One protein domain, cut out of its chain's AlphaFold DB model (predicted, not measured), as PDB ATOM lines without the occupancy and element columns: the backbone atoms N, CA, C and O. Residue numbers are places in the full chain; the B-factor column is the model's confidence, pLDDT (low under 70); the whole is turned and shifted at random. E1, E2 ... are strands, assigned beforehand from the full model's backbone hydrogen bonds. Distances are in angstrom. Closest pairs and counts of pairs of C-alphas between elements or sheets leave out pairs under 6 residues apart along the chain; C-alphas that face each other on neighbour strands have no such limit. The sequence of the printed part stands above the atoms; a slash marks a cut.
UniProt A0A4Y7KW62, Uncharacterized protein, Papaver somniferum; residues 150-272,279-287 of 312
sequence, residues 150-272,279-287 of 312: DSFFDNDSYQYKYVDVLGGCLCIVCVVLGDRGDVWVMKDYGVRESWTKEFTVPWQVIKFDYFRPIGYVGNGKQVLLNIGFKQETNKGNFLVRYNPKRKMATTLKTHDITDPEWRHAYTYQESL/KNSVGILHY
ATOM      1  N   ASP A 150     120.572 137.140 184.950       56.41
ATOM      2  CA  ASP A 150     119.112 137.064 185.130       56.41
ATOM      3  C   ASP A 150     118.533 135.650 184.933       56.41
ATOM      4  O   ASP A 150     117.381 135.399 185.252       56.41
ATOM      5  N   SER A 151     119.344 134.705 184.448       65.75
ATOM      6  CA  SER A 151     119.005 133.298 184.261       65.75
ATOM      7  C   SER A 151     119.963 132.313 184.940       65.75
ATOM      8  O   SER A 151     119.915 131.132 184.628       65.75
ATOM      9  N   PHE A 152     120.870 132.717 185.842       81.50
ATOM     10  CA  PHE A 152     121.799 131.751 186.462       81.50
ATOM     11  C   PHE A 152     121.044 130.639 187.204       81.50
ATOM     12  O   PHE A 152     121.320 129.445 187.035       81.50
ATOM     13  N   PHE A 153     120.079 131.043 188.025       81.38
ATOM     14  CA  PHE A 153     119.254 130.123 188.787       81.38
ATOM     15  C   PHE A 153     118.225 129.407 187.908       81.38
ATOM     16  O   PHE A 153     118.054 128.204 188.086       81.38
ATOM     17  N   ASP A 154     117.699 130.073 186.879       78.50
ATOM     18  CA  ASP A 154     116.774 129.485 185.895       78.50
ATOM     19  C   ASP A 154     117.460 128.749 184.730       78.50
ATOM     20  O   ASP A 154     116.814 128.327 183.775       78.50
ATOM     21  N   ASN A 155     118.786 128.588 184.767       80.00
ATOM     22  CA  ASN A 155     119.495 127.820 183.756       80.00
ATOM     23  C   ASN A 155     119.350 126.321 184.040       80.00
ATOM     24  O   ASN A 155     120.147 125.748 184.795       80.00
ATOM     25  N   ASP A 156     118.377 125.711 183.372       80.06
ATOM     26  CA  ASP A 156     118.048 124.283 183.456       80.06
ATOM     27  C   ASP A 156     119.105 123.361 182.823       80.06
ATOM     28  O   ASP A 156     119.043 122.144 182.980       80.06
ATOM     29  N   SER A 157     120.118 123.906 182.132       85.56
ATOM     30  CA  SER A 157     121.221 123.076 181.609       85.56
ATOM     31  C   SER A 157     122.123 122.501 182.706       85.56
ATOM     32  O   SER A 157     122.845 121.541 182.453       85.56
ATOM     33  N   TYR A 158     122.098 123.072 183.913       87.38
ATOM     34  CA  TYR A 158     122.856 122.567 185.054       87.38
ATOM     35  C   TYR A 158     122.030 121.536 185.827       87.38
ATOM     36  O   TYR A 158     121.128 121.912 186.573       87.38
ATOM     37  N   GLN A 159     122.376 120.251 185.716       87.56
ATOM     38  CA  GLN A 159     121.683 119.191 186.458       87.56
ATOM     39  C   GLN A 159     121.957 119.251 187.965       87.56
ATOM     40  O   GLN A 159     121.114 118.828 188.751       87.56
ATOM     41  N   TYR A 160     123.118 119.767 188.383       85.06
ATOM     42  CA  TYR A 160     123.440 119.937 189.802       85.06
ATOM     43  C   TYR A 160     124.066 121.298 190.082       85.06
ATOM     44  O   TYR A 160     124.954 121.749 189.352       85.06
ATOM     45  N   LYS A 161     123.646 121.917 191.189       88.31
ATOM     46  CA  LYS A 161     124.262 123.109 191.779       88.31
ATOM     47  C   LYS A 161     124.475 122.857 193.273       88.31
ATOM     48  O   LYS A 161     123.599 122.306 193.934       88.31
ATOM     49  N   TYR A 162     125.627 123.233 193.812       87.50
ATOM     50  CA  TYR A 162     125.907 123.150 195.252       87.50
ATOM     51  C   TYR A 162     126.914 124.213 195.671       87.50
ATOM     52  O   TYR A 162     127.633 124.775 194.844       87.50
ATOM     53  N   VAL A 163     126.928 124.504 196.969       90.38
ATOM     54  CA  VAL A 163     127.759 125.548 197.573       90.38
ATOM     55  C   VAL A 163     129.030 124.926 198.146       90.38
ATOM     56  O   VAL A 163     128.973 123.861 198.762       90.38
ATOM     57  N   ASP A 164     130.169 125.591 197.973       90.62
ATOM     58  CA  ASP A 164     131.445 125.216 198.593       90.62
ATOM     59  C   ASP A 164     132.288 126.462 198.914       90.62
ATOM     60  O   ASP A 164     131.875 127.589 198.629       90.62
ATOM     61  N   VAL A 165     133.477 126.281 199.490       88.25
ATOM     62  CA  VAL A 165     134.452 127.366 199.694       88.25
ATOM     63  C   VAL A 165     135.664 127.151 198.798       88.25
ATOM     64  O   VAL A 165     136.263 126.080 198.797       88.25
ATOM     65  N   LEU A 166     136.097 128.202 198.100       90.75
ATOM     66  CA  LEU A 166     137.350 128.199 197.349       90.75
ATOM     67  C   LEU A 166     138.171 129.444 197.678       90.75
ATOM     68  O   LEU A 166     137.756 130.569 197.419       90.75
ATOM     69  N   GLY A 167     139.367 129.236 198.234       87.94
ATOM     70  CA  GLY A 167     140.284 130.328 198.574       87.94
ATOM     71  C   GLY A 167     139.738 131.280 199.638       87.94
ATOM     72  O   GLY A 167     140.051 132.461 199.600       87.94
ATOM     73  N   GLY A 168     138.903 130.779 200.553       86.50
ATOM     74  CA  GLY A 168     138.251 131.598 201.579       86.50
ATOM     75  C   GLY A 168     137.041 132.393 201.081       86.50
ATOM     76  O   GLY A 168     136.473 133.145 201.862       86.50
ATOM     77  N   CYS A 169     136.625 132.210 199.825       92.56
ATOM     78  CA  CYS A 169     135.445 132.838 199.233       92.56
ATOM     79  C   CYS A 169     134.315 131.815 199.036       92.56
ATOM     80  O   CYS A 169     134.577 130.642 198.752       92.56
ATOM     81  N   LEU A 170     133.064 132.270 199.145       94.06
ATOM     82  CA  LEU A 170     131.890 131.445 198.868       94.06
ATOM     83  C   LEU A 170     131.872 131.121 197.375       94.06
ATOM     84  O   LEU A 170     132.096 132.004 196.543       94.06
ATOM     85  N   CYS A 171     131.610 129.869 197.021       94.44
ATOM     86  CA  CYS A 171     131.517 129.460 195.630       94.44
ATOM     87  C   CYS A 171     130.291 128.585 195.368       94.44
ATOM     88  O   CYS A 171     129.813 127.876 196.252       94.44
ATOM     89  N   ILE A 172     129.784 128.648 194.138       93.75
ATOM     90  CA  ILE A 172     128.766 127.737 193.622       93.75
ATOM     91  C   ILE A 172     129.415 126.901 192.528       93.75
ATOM     92  O   ILE A 172     129.974 127.432 191.563       93.75
ATOM     93  N   VAL A 173     129.316 125.587 192.676       92.50
ATOM     94  CA  VAL A 173     129.714 124.621 191.660       92.50
ATOM     95  C   VAL A 173     128.472 124.212 190.885       92.50
ATOM     96  O   VAL A 173     127.468 123.820 191.477       92.50
ATOM     97  N   CYS A 174     128.538 124.299 189.561       92.25
ATOM     98  CA  CYS A 174     127.471 123.888 188.658       92.25
ATOM     99  C   CYS A 174     127.972 122.772 187.745       92.25
ATOM    100  O   CYS A 174     129.014 122.920 187.108       92.25
ATOM    101  N   VAL A 175     127.228 121.677 187.645       90.88
ATOM    102  CA  VAL A 175     127.606 120.509 186.841       90.88
ATOM    103  C   VAL A 175     126.627 120.331 185.692       90.88
ATOM    104  O   VAL A 175     125.418 120.281 185.909       90.88
ATOM    105  N   VAL A 176     127.185 120.208 184.488       91.94
ATOM    106  CA  VAL A 176     126.521 119.679 183.300       91.94
ATOM    107  C   VAL A 176     127.036 118.258 183.070       91.94
ATOM    108  O   VAL A 176     128.183 118.084 182.642       91.94
ATOM    109  N   LEU A 177     126.236 117.240 183.402       89.06
ATOM    110  CA  LEU A 177     126.663 115.836 183.319       89.06
ATOM    111  C   LEU A 177     127.148 115.485 181.905       89.06
ATOM    112  O   LEU A 177     126.475 115.770 180.920       89.06
ATOM    113  N   GLY A 178     128.330 114.870 181.811       89.94
ATOM    114  CA  GLY A 178     128.941 114.487 180.533       89.94
ATOM    115  C   GLY A 178     129.560 115.633 179.716       89.94
ATOM    116  O   GLY A 178     130.211 115.355 178.709       89.94
ATOM    117  N   ASP A 179     129.422 116.898 180.135       94.25
ATOM    118  CA  ASP A 179     129.954 118.067 179.411       94.25
ATOM    119  C   ASP A 179     131.004 118.833 180.225       94.25
ATOM    120  O   ASP A 179     132.187 118.868 179.862       94.25
ATOM    121  N   ARG A 180     130.601 119.458 181.339       94.75
ATOM    122  CA  ARG A 180     131.476 120.374 182.080       94.75
ATOM    123  C   ARG A 180     131.033 120.654 183.509       94.75
ATOM    124  O   ARG A 180     129.901 120.410 183.902       94.75
ATOM    125  N   GLY A 181     131.941 121.257 184.261       94.50
ATOM    126  CA  GLY A 181     131.728 121.795 185.592       94.50
ATOM    127  C   GLY A 181     132.156 123.252 185.638       94.50
ATOM    128  O   GLY A 181     133.298 123.552 185.311       94.50
ATOM    129  N   ASP A 182     131.275 124.159 186.028       95.31
ATOM    130  CA  ASP A 182     131.585 125.577 186.194       95.31
ATOM    131  C   ASP A 182     131.706 125.913 187.683       95.31
ATOM    132  O   ASP A 182     130.847 125.527 188.473       95.31
ATOM    133  N   VAL A 183     132.745 126.659 188.062       95.75
ATOM    134  CA  VAL A 183     132.914 127.170 189.430       95.75
ATOM    135  C   VAL A 183     132.785 128.684 189.419       95.75
ATOM    136  O   VAL A 183     133.558 129.385 188.762       95.75
ATOM    137  N   TRP A 184     131.802 129.184 190.157       96.19
ATOM    138  CA  TRP A 184     131.548 130.605 190.373       96.19
ATOM    139  C   TRP A 184     131.993 130.983 191.773       96.19
ATOM    140  O   TRP A 184     131.668 130.262 192.706       96.19
ATOM    141  N   VAL A 185     132.712 132.090 191.931       96.19
ATOM    142  CA  VAL A 185     133.238 132.557 193.222       96.19
ATOM    143  C   VAL A 185     132.736 133.969 193.489       96.19
ATOM    144  O   VAL A 185     132.832 134.823 192.610       96.19
ATOM    145  N   MET A 186     132.230 134.204 194.697       95.94
ATOM    146  CA  MET A 186     131.848 135.516 195.215       95.94
ATOM    147  C   MET A 186     133.082 136.157 195.851       95.94
ATOM    148  O   MET A 186     133.501 135.744 196.935       95.94
ATOM    149  N   LYS A 187     133.714 137.107 195.151       94.81
ATOM    150  CA  LYS A 187     134.961 137.731 195.626       94.81
ATOM    151  C   LYS A 187     134.733 138.584 196.871       94.81
ATOM    152  O   LYS A 187     135.537 138.508 197.795       94.81
ATOM    153  N   ASP A 188     133.606 139.287 196.915       95.19
ATOM    154  CA  ASP A 188     133.186 140.115 198.039       95.19
ATOM    155  C   ASP A 188     131.863 139.574 198.578       95.19
ATOM    156  O   ASP A 188     130.838 139.558 197.888       95.19
ATOM    157  N   TYR A 189     131.885 139.080 199.815       93.88
ATOM    158  CA  TYR A 189     130.730 138.407 200.399       93.88
ATOM    159  C   TYR A 189     129.485 139.311 200.408       93.88
ATOM    160  O   TYR A 189     129.540 140.459 200.840       93.88
ATOM    161  N   GLY A 190     128.352 138.785 199.938       92.06
ATOM    162  CA  GLY A 190     127.082 139.510 199.849       92.06
ATOM    163  C   GLY A 190     126.978 140.506 198.687       92.06
ATOM    164  O   GLY A 190     125.915 141.094 198.511       92.06
ATOM    165  N   VAL A 191     128.020 140.680 197.866       94.19
ATOM    166  CA  VAL A 191     128.004 141.602 196.716       94.19
ATOM    167  C   VAL A 191     127.727 140.822 195.433       94.19
ATOM    168  O   VAL A 191     128.543 140.004 195.002       94.19
ATOM    169  N   ARG A 192     126.578 141.084 194.800       92.25
ATOM    170  CA  ARG A 192     126.114 140.390 193.585       92.25
ATOM    171  C   ARG A 192     127.107 140.510 192.427       92.25
ATOM    172  O   ARG A 192     127.369 139.540 191.721       92.25
ATOM    173  N   GLU A 193     127.666 141.694 192.245       93.75
ATOM    174  CA  GLU A 193     128.566 142.045 191.145       93.75
ATOM    175  C   GLU A 193     129.949 141.398 191.304       93.75
ATOM    176  O   GLU A 193     130.700 141.302 190.336       93.75
ATOM    177  N   SER A 194     130.273 140.910 192.507       94.81
ATOM    178  CA  SER A 194     131.549 140.250 192.801       94.81
ATOM    179  C   SER A 194     131.595 138.784 192.356       94.81
ATOM    180  O   SER A 194     132.651 138.148 192.419       94.81
ATOM    181  N   TRP A 195     130.462 138.220 191.919       96.19
ATOM    182  CA  TRP A 195     130.416 136.862 191.396       96.19
ATOM    183  C   TRP A 195     131.119 136.771 190.048       96.19
ATOM    184  O   TRP A 195     130.665 137.308 189.037       96.19
ATOM    185  N   THR A 196     132.177 135.971 190.003       94.69
ATOM    186  CA  THR A 196     132.916 135.689 188.772       94.69
ATOM    187  C   THR A 196     132.966 134.194 188.516       94.69
ATOM    188  O   THR A 196     133.210 133.414 189.439       94.69
ATOM    189  N   LYS A 197     132.788 133.771 187.259       95.19
ATOM    190  CA  LYS A 197     133.112 132.395 186.865       95.19
ATOM    191  C   LYS A 197     134.630 132.242 186.899       95.19
ATOM    192  O   LYS A 197     135.312 132.732 186.003       95.19
ATOM    193  N   GLU A 198     135.141 131.577 187.926       95.44
ATOM    194  CA  GLU A 198     136.576 131.436 188.169       95.44
ATOM    195  C   GLU A 198     137.221 130.494 187.148       95.44
ATOM    196  O   GLU A 198     138.269 130.792 186.578       95.44
ATOM    197  N   PHE A 199     136.589 129.344 186.897       96.31
ATOM    198  CA  PHE A 199     137.033 128.394 185.885       96.31
ATOM    199  C   PHE A 199     135.936 127.410 185.477       96.31
ATOM    200  O   PHE A 199     134.927 127.227 186.157       96.31
ATOM    201  N   THR A 200     136.207 126.726 184.366       96.69
ATOM    202  CA  THR A 200     135.451 125.572 183.880       96.69
ATOM    203  C   THR A 200     136.355 124.341 183.871       96.69
ATOM    204  O   THR A 200     137.521 124.415 183.466       96.69
ATOM    205  N   VAL A 201     135.811 123.202 184.287       96.44
ATOM    206  CA  VAL A 201     136.404 121.867 184.205       96.44
ATOM    207  C   VAL A 201     135.681 121.095 183.097       96.44
ATOM    208  O   VAL A 201     134.533 120.701 183.287       96.44
ATOM    209  N   PRO A 202     136.296 120.885 181.923       95.88
ATOM    210  CA  PRO A 202     135.683 120.071 180.880       95.88
ATOM    211  C   PRO A 202     135.645 118.598 181.299       95.88
ATOM    212  O   PRO A 202     136.672 118.047 181.708       95.88
ATOM    213  N   TRP A 203     134.506 117.934 181.105       93.00
ATOM    214  CA  TRP A 203     134.330 116.503 181.390       93.00
ATOM    215  C   TRP A 203     135.267 115.619 180.551       93.00
ATOM    216  O   TRP A 203     135.619 114.496 180.909       93.00
ATOM    217  N   GLN A 204     135.731 116.128 179.408       91.31
ATOM    218  CA  GLN A 204     136.724 115.447 178.573       91.31
ATOM    219  C   GLN A 204     138.125 115.406 179.202       91.31
ATOM    220  O   GLN A 204     138.902 114.516 178.879       91.31
ATOM    221  N   VAL A 205     138.437 116.337 180.108       93.00
ATOM    222  CA  VAL A 205     139.735 116.411 180.799       93.00
ATOM    223  C   VAL A 205     139.701 115.632 182.110       93.00
ATOM    224  O   VAL A 205     140.656 114.936 182.443       93.00
ATOM    225  N   ILE A 206     138.608 115.760 182.863       90.25
ATOM    226  CA  ILE A 206     138.378 115.052 184.123       90.25
ATOM    227  C   ILE A 206     136.979 114.466 184.029       90.25
ATOM    228  O   ILE A 206     136.022 115.214 183.875       90.25
ATOM    229  N   LYS A 207     136.849 113.143 184.118       89.75
ATOM    230  CA  LYS A 207     135.539 112.494 184.225       89.75
ATOM    231  C   LYS A 207     135.031 112.703 185.649       89.75
ATOM    232  O   LYS A 207     135.798 112.500 186.583       89.75
ATOM    233  N   PHE A 208     133.782 113.124 185.810       87.56
ATOM    234  CA  PHE A 208     133.150 113.316 187.116       87.56
ATOM    235  C   PHE A 208     131.630 113.299 186.984       87.56
ATOM    236  O   PHE A 208     131.101 113.741 185.962       87.56
ATOM    237  N   ASP A 209     130.951 112.860 188.044       85.06
ATOM    238  CA  ASP A 209     129.524 113.140 188.249       85.06
ATOM    239  C   ASP A 209     129.338 114.343 189.186       85.06
ATOM    240  O   ASP A 209     128.355 115.078 189.092       85.06
ATOM    241  N   TYR A 210     130.308 114.576 190.073       83.94
ATOM    242  CA  TYR A 210     130.400 115.752 190.935       83.94
ATOM    243  C   TYR A 210     131.859 116.025 191.320       83.94
ATOM    244  O   TYR A 210     132.720 115.146 191.225       83.94
ATOM    245  N   PHE A 211     132.146 117.248 191.768       89.00
ATOM    246  CA  PHE A 211     133.458 117.591 192.296       89.00
ATOM    247  C   PHE A 211     133.412 118.739 193.300       89.00
ATOM    248  O   PHE A 211     132.611 119.655 193.187       89.00
ATOM    249  N   ARG A 212     134.341 118.749 194.249       88.44
ATOM    250  CA  ARG A 212     134.505 119.849 195.202       88.44
ATOM    251  C   ARG A 212     135.827 120.570 194.961       88.44
ATOM    252  O   ARG A 212     136.867 119.902 194.934       88.44
ATOM    253  N   PRO A 213     135.835 121.901 194.777       91.06
ATOM    254  CA  PRO A 213     137.068 122.667 194.778       91.06
ATOM    255  C   PRO A 213     137.603 122.739 196.210       91.06
ATOM    256  O   PRO A 213     136.982 123.323 197.084       91.06
ATOM    257  N   ILE A 214     138.761 122.133 196.455       86.62
ATOM    258  CA  ILE A 214     139.367 122.090 197.792       86.62
ATOM    259  C   ILE A 214     140.153 123.373 198.064       86.62
ATOM    260  O   ILE A 214     140.137 123.912 199.164       86.62
ATOM    261  N   GLY A 215     140.885 123.861 197.063       88.25
ATOM    262  CA  GLY A 215     141.736 125.028 197.239       88.25
ATOM    263  C   GLY A 215     142.676 125.278 196.072       88.25
ATOM    264  O   GLY A 215     142.864 124.434 195.192       88.25
ATOM    265  N   TYR A 216     143.296 126.452 196.083       88.12
ATOM    266  CA  TYR A 216     144.344 126.802 195.135       88.12
ATOM    267  C   TYR A 216     145.679 126.165 195.523       88.12
ATOM    268  O   TYR A 216     146.064 126.146 196.690       88.12
ATOM    269  N   VAL A 217     146.424 125.696 194.525       87.88
ATOM    270  CA  VAL A 217     147.774 125.140 194.677       87.88
ATOM    271  C   VAL A 217     148.708 125.701 193.602       87.88
ATOM    272  O   VAL A 217     148.271 126.291 192.611       87.88
ATOM    273  N   GLY A 218     150.021 125.563 193.804       85.00
ATOM    274  CA  GLY A 218     151.021 126.050 192.846       85.00
ATOM    275  C   GLY A 218     150.942 127.565 192.614       85.00
ATOM    276  O   GLY A 218     150.939 128.009 191.465       85.00
ATOM    277  N   ASN A 219     150.837 128.346 193.697       84.88
ATOM    278  CA  ASN A 219     150.697 129.810 193.684       84.88
ATOM    279  C   ASN A 219     149.472 130.296 192.888       84.88
ATOM    280  O   ASN A 219     149.583 131.192 192.055       84.88
ATOM    281  N   GLY A 220     148.317 129.648 193.070       84.19
ATOM    282  CA  GLY A 220     147.074 130.032 192.390       84.19
ATOM    283  C   GLY A 220     146.972 129.593 190.928       84.19
ATOM    284  O   GLY A 220     145.967 129.854 190.275       84.19
ATOM    285  N   LYS A 221     147.988 128.913 190.377       89.31
ATOM    286  CA  LYS A 221     147.976 128.461 188.972       89.31
ATOM    287  C   LYS A 221     147.180 127.174 188.763       89.31
ATOM    288  O   LYS A 221     146.866 126.827 187.623       89.31
ATOM    289  N   GLN A 222     146.933 126.434 189.836       93.19
ATOM    290  CA  GLN A 222     146.259 125.146 189.832       93.19
ATOM    291  C   GLN A 222     145.217 125.107 190.948       93.19
ATOM    292  O   GLN A 222     145.301 125.852 191.923       93.19
ATOM    293  N   VAL A 223     144.253 124.210 190.804       94.00
ATOM    294  CA  VAL A 223     143.200 123.961 191.784       94.00
ATOM    295  C   VAL A 223     143.253 122.488 192.158       94.00
ATOM    296  O   VAL A 223     143.402 121.626 191.289       94.00
ATOM    297  N   LEU A 224     143.172 122.204 193.449       92.56
ATOM    298  CA  LEU A 224     142.973 120.858 193.953       92.56
ATOM    299  C   LEU A 224     141.471 120.574 193.995       92.56
ATOM    300  O   LEU A 224     140.711 121.344 194.578       92.56
ATOM    301  N   LEU A 225     141.055 119.482 193.367       91.31
ATOM    302  CA  LEU A 225     139.668 119.047 193.282       91.31
ATOM    303  C   LEU A 225     139.520 117.689 193.966       91.31
ATOM    304  O   LEU A 225     140.374 116.821 193.790       91.31
ATOM    305  N   ASN A 226     138.429 117.504 194.699       87.25
ATOM    306  CA  ASN A 226     137.922 116.184 195.053       87.25
ATOM    307  C   ASN A 226     136.886 115.775 194.004       87.25
ATOM    308  O   ASN A 226     135.889 116.476 193.862       87.25
ATOM    309  N   ILE A 227     137.113 114.694 193.271       86.56
ATOM    310  CA  ILE A 227     136.226 114.204 192.215       86.56
ATOM    311  C   ILE A 227     135.521 112.941 192.687       86.56
ATOM    312  O   ILE A 227     136.202 112.048 193.183       86.56
ATOM    313  N   GLY A 228     134.217 112.823 192.440       79.69
ATOM    314  CA  GLY A 228     133.478 111.593 192.701       79.69
ATOM    315  C   GLY A 228     132.591 111.144 191.543       79.69
ATOM    316  O   GLY A 228     132.185 111.929 190.673       79.69
ATOM    317  N   PHE A 229     132.288 109.848 191.560       77.00
ATOM    318  CA  PHE A 229     131.438 109.147 190.600       77.00
ATOM    319  C   PHE A 229     130.265 108.490 191.334       77.00
ATOM    320  O   PHE A 229     130.415 108.012 192.458       77.00
ATOM    321  N   LYS A 230     129.089 108.493 190.711       63.97
ATOM    322  CA  LYS A 230     127.869 107.821 191.176       63.97
ATOM    323  C   LYS A 230     127.649 106.476 190.480       63.97
ATOM    324  O   LYS A 230     126.941 105.639 191.026       63.97
ATOM    325  N   GLN A 231     128.205 106.273 189.283       56.28
ATOM    326  CA  GLN A 231     127.976 105.049 188.504       56.28
ATOM    327  C   GLN A 231     128.754 103.841 189.054       56.28
ATOM    328  O   GLN A 231     129.912 103.959 189.456       56.28
ATOM    329  N   GLU A 232     128.111 102.667 189.020       47.69
ATOM    330  CA  GLU A 232     128.528 101.410 189.673       47.69
ATOM    331  C   GLU A 232     129.924 100.892 189.283       47.69
ATOM    332  O   GLU A 232     130.511 100.107 190.024       47.69
ATOM    333  N   THR A 233     130.483 101.330 188.154       48.78
ATOM    334  CA  THR A 233     131.739 100.793 187.606       48.78
ATOM    335  C   THR A 233     133.008 101.459 188.143       48.78
ATOM    336  O   THR A 233     134.078 100.878 188.001       48.78
ATOM    337  N   ASN A 234     132.914 102.636 188.780       52.22
ATOM    338  CA  ASN A 234     134.054 103.372 189.351       52.22
ATOM    339  C   ASN A 234     133.686 103.990 190.708       52.22
ATOM    340  O   ASN A 234     133.653 105.212 190.861       52.22
ATOM    341  N   LYS A 235     133.401 103.156 191.710       58.09
ATOM    342  CA  LYS A 235     133.191 103.643 193.079       58.09
ATOM    343  C   LYS A 235     134.492 104.224 193.635       58.09
ATOM    344  O   LYS A 235     135.526 103.559 193.622       58.09
ATOM    345  N   GLY A 236     134.433 105.469 194.100       65.44
ATOM    346  CA  GLY A 236     135.533 106.116 194.809       65.44
ATOM    347  C   GLY A 236     135.634 107.612 194.541       65.44
ATOM    348  O   GLY A 236     135.092 108.135 193.562       65.44
ATOM    349  N   ASN A 237     136.340 108.302 195.434       74.44
ATOM    350  CA  ASN A 237     136.726 109.692 195.234       74.44
ATOM    351  C   ASN A 237     138.219 109.808 194.936       74.44
ATOM    352  O   ASN A 237     139.039 109.005 195.384       74.44
ATOM    353  N   PHE A 238     138.574 110.834 194.169       81.56
ATOM    354  CA  PHE A 238     139.934 111.065 193.705       81.56
ATOM    355  C   PHE A 238     140.339 112.510 193.935       81.56
ATOM    356  O   PHE A 238     139.612 113.444 193.598       81.56
ATOM    357  N   LEU A 239     141.561 112.699 194.422       86.75
ATOM    358  CA  LEU A 239     142.180 114.015 194.437       86.75
ATOM    359  C   LEU A 239     142.828 114.291 193.084       86.75
ATOM    360  O   LEU A 239     143.696 113.549 192.627       86.75
ATOM    361  N   VAL A 240     142.429 115.385 192.447       90.00
ATOM    362  CA  VAL A 240     142.935 115.789 191.136       90.00
ATOM    363  C   VAL A 240     143.478 117.203 191.210       90.00
ATOM    364  O   VAL A 240     142.801 118.136 191.633       90.00
ATOM    365  N   ARG A 241     144.711 117.385 190.743       93.19
ATOM    366  CA  ARG A 241     145.284 118.709 190.523       93.19
ATOM    367  C   ARG A 241     144.964 119.159 189.107       93.19
ATOM    368  O   ARG A 241     145.486 118.598 188.144       93.19
ATOM    369  N   TYR A 242     144.149 120.193 188.983       95.56
ATOM    370  CA  TYR A 242     143.712 120.754 187.712       95.56
ATOM    371  C   TYR A 242     144.396 122.095 187.433       95.56
ATOM    372  O   TYR A 242     144.544 122.928 188.323       95.56
ATOM    373  N   ASN A 243     144.819 122.324 186.192       95.88
ATOM    374  CA  ASN A 243     145.271 123.623 185.704       95.88
ATOM    375  C   ASN A 243     144.206 124.203 184.760       95.88
ATOM    376  O   ASN A 243     144.152 123.778 183.601       95.88
ATOM    377  N   PRO A 244     143.410 125.194 185.203       94.31
ATOM    378  CA  PRO A 244     142.367 125.797 184.377       94.31
ATOM    379  C   PRO A 244     142.867 126.419 183.072       94.31
ATOM    380  O   PRO A 244     142.212 126.301 182.041       94.31
ATOM    381  N   LYS A 245     144.053 127.048 183.089       93.38
ATOM    382  CA  LYS A 245     144.616 127.732 181.911       93.38
ATOM    383  C   LYS A 245     145.064 126.747 180.837       93.38
ATOM    384  O   LYS A 245     144.876 126.997 179.653       93.38
ATOM    385  N   ARG A 246     145.676 125.635 181.252       93.75
ATOM    386  CA  ARG A 246     146.178 124.593 180.343       93.75
ATOM    387  C   ARG A 246     145.145 123.514 180.035       93.75
ATOM    388  O   ARG A 246     145.393 122.711 179.149       93.75
ATOM    389  N   LYS A 247     144.028 123.472 180.770       93.69
ATOM    390  CA  LYS A 247     143.036 122.386 180.726       93.69
ATOM    391  C   LYS A 247     143.695 121.012 180.884       93.69
ATOM    392  O   LYS A 247     143.396 120.071 180.160       93.69
ATOM    393  N   MET A 248     144.622 120.919 181.835       94.19
ATOM    394  CA  MET A 248     145.351 119.689 182.141       94.19
ATOM    395  C   MET A 248     145.096 119.282 183.579       94.19
ATOM    396  O   MET A 248     145.093 120.127 184.476       94.19
ATOM    397  N   ALA A 249     144.935 117.985 183.794       93.69
ATOM    398  CA  ALA A 249     144.690 117.405 185.099       93.69
ATOM    399  C   ALA A 249     145.730 116.333 185.423       93.69
ATOM    400  O   ALA A 249     146.269 115.672 184.537       93.69
ATOM    401  N   THR A 250     146.023 116.166 186.706       91.75
ATOM    402  CA  THR A 250     146.848 115.070 187.210       91.75
ATOM    403  C   THR A 250     146.173 114.497 188.441       91.75
ATOM    404  O   THR A 250     146.018 115.205 189.439       91.75
ATOM    405  N   THR A 251     145.775 113.230 188.376       88.25
ATOM    406  CA  THR A 251     145.270 112.497 189.540       88.25
ATOM    407  C   THR A 251     146.413 112.257 190.518       88.25
ATOM    408  O   THR A 251     147.492 111.802 190.131       88.25
ATOM    409  N   LEU A 252     146.199 112.606 191.781       83.56
ATOM    410  CA  LEU A 252     147.166 112.410 192.849       83.56
ATOM    411  C   LEU A 252     147.033 110.990 193.395       83.56
ATOM    412  O   LEU A 252     145.926 110.515 193.641       83.56
ATOM    413  N   LYS A 253     148.169 110.320 193.601       73.25
ATOM    414  CA  LYS A 253     148.194 109.043 194.315       73.25
ATOM    415  C   LYS A 253     148.101 109.325 195.808       73.25
ATOM    416  O   LYS A 253     148.934 110.045 196.354       73.25
ATOM    417  N   THR A 254     147.101 108.756 196.456       65.62
ATOM    418  CA  THR A 254     146.938 108.793 197.908       65.62
ATOM    419  C   THR A 254     147.440 107.464 198.458       65.62
ATOM    420  O   THR A 254     146.824 106.431 198.214       65.62
ATOM    421  N   HIS A 255     148.607 107.464 199.105       49.59
ATOM    422  CA  HIS A 255     149.308 106.225 199.472       49.59
ATOM    423  C   HIS A 255     148.772 105.536 200.737       49.59
ATOM    424  O   HIS A 255     149.024 104.348 200.896       49.59
ATOM    425  N   ASP A 256     147.955 106.223 201.541       55.09
ATOM    426  CA  ASP A 256     147.494 105.732 202.851       55.09
ATOM    427  C   ASP A 256     145.959 105.703 203.000       55.09
ATOM    428  O   ASP A 256     145.435 105.648 204.110       55.09
ATOM    429  N   ILE A 257     145.208 105.773 201.894       56.62
ATOM    430  CA  ILE A 257     143.746 105.649 201.949       56.62
ATOM    431  C   ILE A 257     143.383 104.168 201.897       56.62
ATOM    432  O   ILE A 257     143.447 103.539 200.844       56.62
ATOM    433  N   THR A 258     143.007 103.622 203.049       49.31
ATOM    434  CA  THR A 258     142.561 102.229 203.194       49.31
ATOM    435  C   THR A 258     141.094 102.029 202.815       49.31
ATOM    436  O   THR A 258     140.680 100.900 202.576       49.31
ATOM    437  N   ASP A 259     140.313 103.112 202.760       56.47
ATOM    438  CA  ASP A 259     138.893 103.103 202.405       56.47
ATOM    439  C   ASP A 259     138.704 103.489 200.924       56.47
ATOM    440  O   ASP A 259     138.900 104.656 200.568       56.47
ATOM    441  N   PRO A 260     138.321 102.551 200.040       55.50
ATOM    442  CA  PRO A 260     138.110 102.842 198.625       55.50
ATOM    443  C   PRO A 260     136.917 103.781 198.361       55.50
ATOM    444  O   PRO A 260     136.808 104.313 197.255       55.50
ATOM    445  N   GLU A 261     136.049 104.035 199.347       57.50
ATOM    446  CA  GLU A 261     134.795 104.782 199.189       57.50
ATOM    447  C   GLU A 261     134.742 106.120 199.950       57.50
ATOM    448  O   GLU A 261     133.668 106.724 200.062       57.50
ATOM    449  N   TRP A 262     135.878 106.645 200.433       61.88
ATOM    450  CA  TRP A 262     135.913 107.957 201.099       61.88
ATOM    451  C   TRP A 262     135.199 109.021 200.252       61.88
ATOM    452  O   TRP A 262     135.385 109.071 199.041       61.88
ATOM    453  N   ARG A 263     134.356 109.867 200.863       57.00
ATOM    454  CA  ARG A 263     133.467 110.793 200.120       57.00
ATOM    455  C   ARG A 263     133.933 112.239 200.075       57.00
ATOM    456  O   ARG A 263     133.571 112.997 199.173       57.00
ATOM    457  N   HIS A 264     134.721 112.654 201.059       58.31
ATOM    458  CA  HIS A 264     135.066 114.056 201.224       58.31
ATOM    459  C   HIS A 264     136.507 114.236 201.685       58.31
ATOM    460  O   HIS A 264     136.943 113.638 202.663       58.31
ATOM    461  N   ALA A 265     137.203 115.137 201.000       58.94
ATOM    462  CA  ALA A 265     138.450 115.714 201.461       58.94
ATOM    463  C   ALA A 265     138.171 117.149 201.903       58.94
ATOM    464  O   ALA A 265     137.485 117.900 201.202       58.94
ATOM    465  N   TYR A 266     138.704 117.519 203.061       59.31
ATOM    466  CA  TYR A 266     138.613 118.871 203.591       59.31
ATOM    467  C   TYR A 266     140.020 119.430 203.787       59.31
ATOM    468  O   TYR A 266     140.943 118.716 204.189       59.31
ATOM    469  N   THR A 267     140.196 120.723 203.523       51.38
ATOM    470  CA  THR A 267     141.395 121.425 203.979       51.38
ATOM    471  C   THR A 267     141.339 121.524 205.494       51.38
ATOM    472  O   THR A 267     140.463 122.197 206.036       51.38
ATOM    473  N   TYR A 268     142.272 120.869 206.174       47.16
ATOM    474  CA  TYR A 268     142.504 121.099 207.588       47.16
ATOM    475  C   TYR A 268     143.667 122.080 207.715       47.16
ATOM    476  O   TYR A 268     144.782 121.816 207.270       47.16
ATOM    477  N   GLN A 269     143.395 123.253 208.277       37.19
ATOM    478  CA  GLN A 269     144.456 124.141 208.719       37.19
ATOM    479  C   GLN A 269     144.734 123.789 210.175       37.19
ATOM    480  O   GLN A 269     143.870 124.001 211.026       37.19
ATOM    481  N   GLU A 270     145.919 123.232 210.445       33.66
ATOM    482  CA  GLU A 270     146.353 122.944 211.810       33.66
ATOM    483  C   GLU A 270     146.176 124.196 212.667       33.66
ATOM    484  O   GLU A 270     146.797 125.244 212.466       33.66
ATOM    485  N   SER A 271     145.272 124.083 213.627       34.34
ATOM    486  CA  SER A 271     145.212 125.001 214.736       34.34
ATOM    487  C   SER A 271     146.359 124.653 215.678       34.34
ATOM    488  O   SER A 271     146.535 123.474 215.942       34.34
ATOM    489  N   LEU A 272     147.146 125.642 216.128       34.00
ATOM    490  CA  LEU A 272     148.273 125.527 217.070       34.00
ATOM    491  C   LEU A 272     147.941 124.723 218.345       34.00
ATOM    492  O   LEU A 272     147.823 125.291 219.416       34.00
ATOM    493  N   LYS A 279     153.450 119.592 209.090       32.16
ATOM    494  CA  LYS A 279     152.863 120.698 208.309       32.16
ATOM    495  C   LYS A 279     151.669 120.281 207.433       32.16
ATOM    496  O   LYS A 279     151.761 119.265 206.751       32.16
ATOM    497  N   ASN A 280     150.665 121.165 207.358       30.77
ATOM    498  CA  ASN A 280     149.560 121.229 206.384       30.77
ATOM    499  C   ASN A 280     149.090 119.864 205.859       30.77
ATOM    500  O   ASN A 280     149.494 119.418 204.785       30.77
ATOM    501  N   SER A 281     148.196 119.237 206.608       31.34
ATOM    502  CA  SER A 281     147.594 117.945 206.295       31.34
ATOM    503  C   SER A 281     146.184 118.117 205.713       31.34
ATOM    504  O   SER A 281     145.397 118.956 206.143       31.34
ATOM    505  N   VAL A 282     145.850 117.324 204.694       30.28
ATOM    506  CA  VAL A 282     144.461 117.145 204.245       30.28
ATOM    507  C   VAL A 282     143.851 116.076 205.142       30.28
ATOM    508  O   VAL A 282     144.368 114.962 205.199       30.28
ATOM    509  N   GLY A 283     142.786 116.420 205.864       31.09
ATOM    510  CA  GLY A 283     142.051 115.476 206.703       31.09
ATOM    511  C   GLY A 283     140.947 114.790 205.901       31.09
ATOM    512  O   GLY A 283     140.205 115.450 205.167       31.09
ATOM    513  N   ILE A 284     140.830 113.471 206.043       31.67
ATOM    514  CA  ILE A 284     139.712 112.684 205.509       31.67
ATOM    515  C   ILE A 284     138.772 112.415 206.680       31.67
ATOM    516  O   ILE A 284     139.186 111.857 207.693       31.67
ATOM    517  N   LEU A 285     137.520 112.857 206.567       31.84
ATOM    518  CA  LEU A 285     136.494 112.573 207.566       31.84
ATOM    519  C   LEU A 285     135.625 111.427 207.046       31.84
ATOM    520  O   LEU A 285     134.971 111.571 206.009       31.84
ATOM    521  N   HIS A 286     135.613 110.304 207.762       27.00
ATOM    522  CA  HIS A 286     134.728 109.184 207.457       27.00
ATOM    523  C   HIS A 286     133.296 109.522 207.898       27.00
ATOM    524  O   HIS A 286     133.072 109.979 209.019       27.00
ATOM    525  N   TYR A 287     132.326 109.314 207.006       31.22
ATOM    526  CA  TYR A 287     130.905 109.325 207.347       31.22
ATOM    527  C   TYR A 287     130.483 107.898 207.690       31.22
ATOM    528  O   TYR A 287     130.769 106.987 206.921       31.22
TER     529      TYR A 287
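AT A GLANCE: This is residues 150 to 272 and 279 to 287 of the 312 residues of an uncharacterized protein of Papaver somniferum (UniProt A0A4Y7KW62). Two strongly twisted four-strand sheets, E1 to E4 and E5 to E8, are stacked as a sandwich, two sheets face to face, with their strands crossed at 56 degrees; edge strands E1 and E5 come close to each other, while E8 lies far out on the second sheet. A small, low-confidence ribbon of E9 and E10 lies over a face of the second sheet at its E5 and E6 part, with E9 near E5 and E6 and E10 farther out. The printed part has 132 residues with no named helix and ten named strands, E1 to E10 in order along the chain; the class is all strand, though under half of the residues, 62, are in named elements. The sheets run E1 E2 E3 E4, E5 E6 E7 E8 and E9 E10, all antiparallel. The whole is compact, with a radius of gyration of the C-alphas of 15.1 A and spans of 46 by 42 by 31 A.

IN THESE COORDINATES: After residues 150 to 159, E1 covers residues 160 to 166, 17.9 A long from C-alpha 160 at (123.440, 119.937, 189.802). E2, residues 169 to 176, is 22.5 A long; E3, residues 180 to 186, is 20.0 A; and E4, residues 195 to 202, is 20.5 A, ending with C-alpha 202 at (135.683, 120.071, 180.880). E5, residues 210 to 217, measures 20.1 A and bends by 54 degrees at residue 214. E6, residues 222 to 228, is 18.8 A long, E7, residues 237 to 243, is 18.9 A, and E8, residues 248 to 251, is 10.3 A. The short strands E9, residues 265 to 267, and E10, residues 282 to 284, come last, with C-alpha 284 at (139.712, 112.684, 205.509).

HOW THE PARTS SIT: E1 E2 E3 E4 form a meander, each strand the antiparallel neighbour of the one before, with hairpins E1 and E2, E2 and E3, and E3 and E4. N 164 and O 171 are within hydrogen-bond range at 2.9 A between E1 and E2, N 174 and O 182 at 2.8 A between E2 and E3, and N 183 and O 199 at 3.0 A between E3 and E4. The chain changes to the other sheet at the short link from E4 to E5. E5 E6 E7 E8 form a second meander, again with a hairpin at each step. Here N 212 and O 226 of E5 and E6 are 2.8 A apart, N 225 and O 240 of E6 and E7 2.8 A, and N 241 and O 250 of E7 and E8 2.9 A. The parts of the two sheets that face each other are 11.0 A centre to centre, and their best planes are 6 degrees apart. Between the sheets, the closest C-alphas of E1 and E5 are those of Leu 166 and Gly 215, 5.4 A apart. E4 and E7 are only just apart, at 8.2 A, and E1 and E8 are apart. The closest C-alphas of E5 and E9 are those of Ile 214 and Thr 267, 6.5 A apart. E9 and E10 are antiparallel neighbours, with N 266 and O 283 at 3.3 A.

THE WHOLE: The two C-alphas farthest apart are those of Asp 150 and Asp 256, 45.8 A. Residues 273 to 278 are not printed, and C-alphas 272 and 279 are 11.0 A apart across this cut, which falls in the link from E9 to E10. Of the links that are printed whole, E8 to E9 is long, with 13 residues. The mean pLDDT of the printed part is 78.2; it is under 70 at residues 150 to 151, 230 to 236, 254 to 272 and 279 to 287.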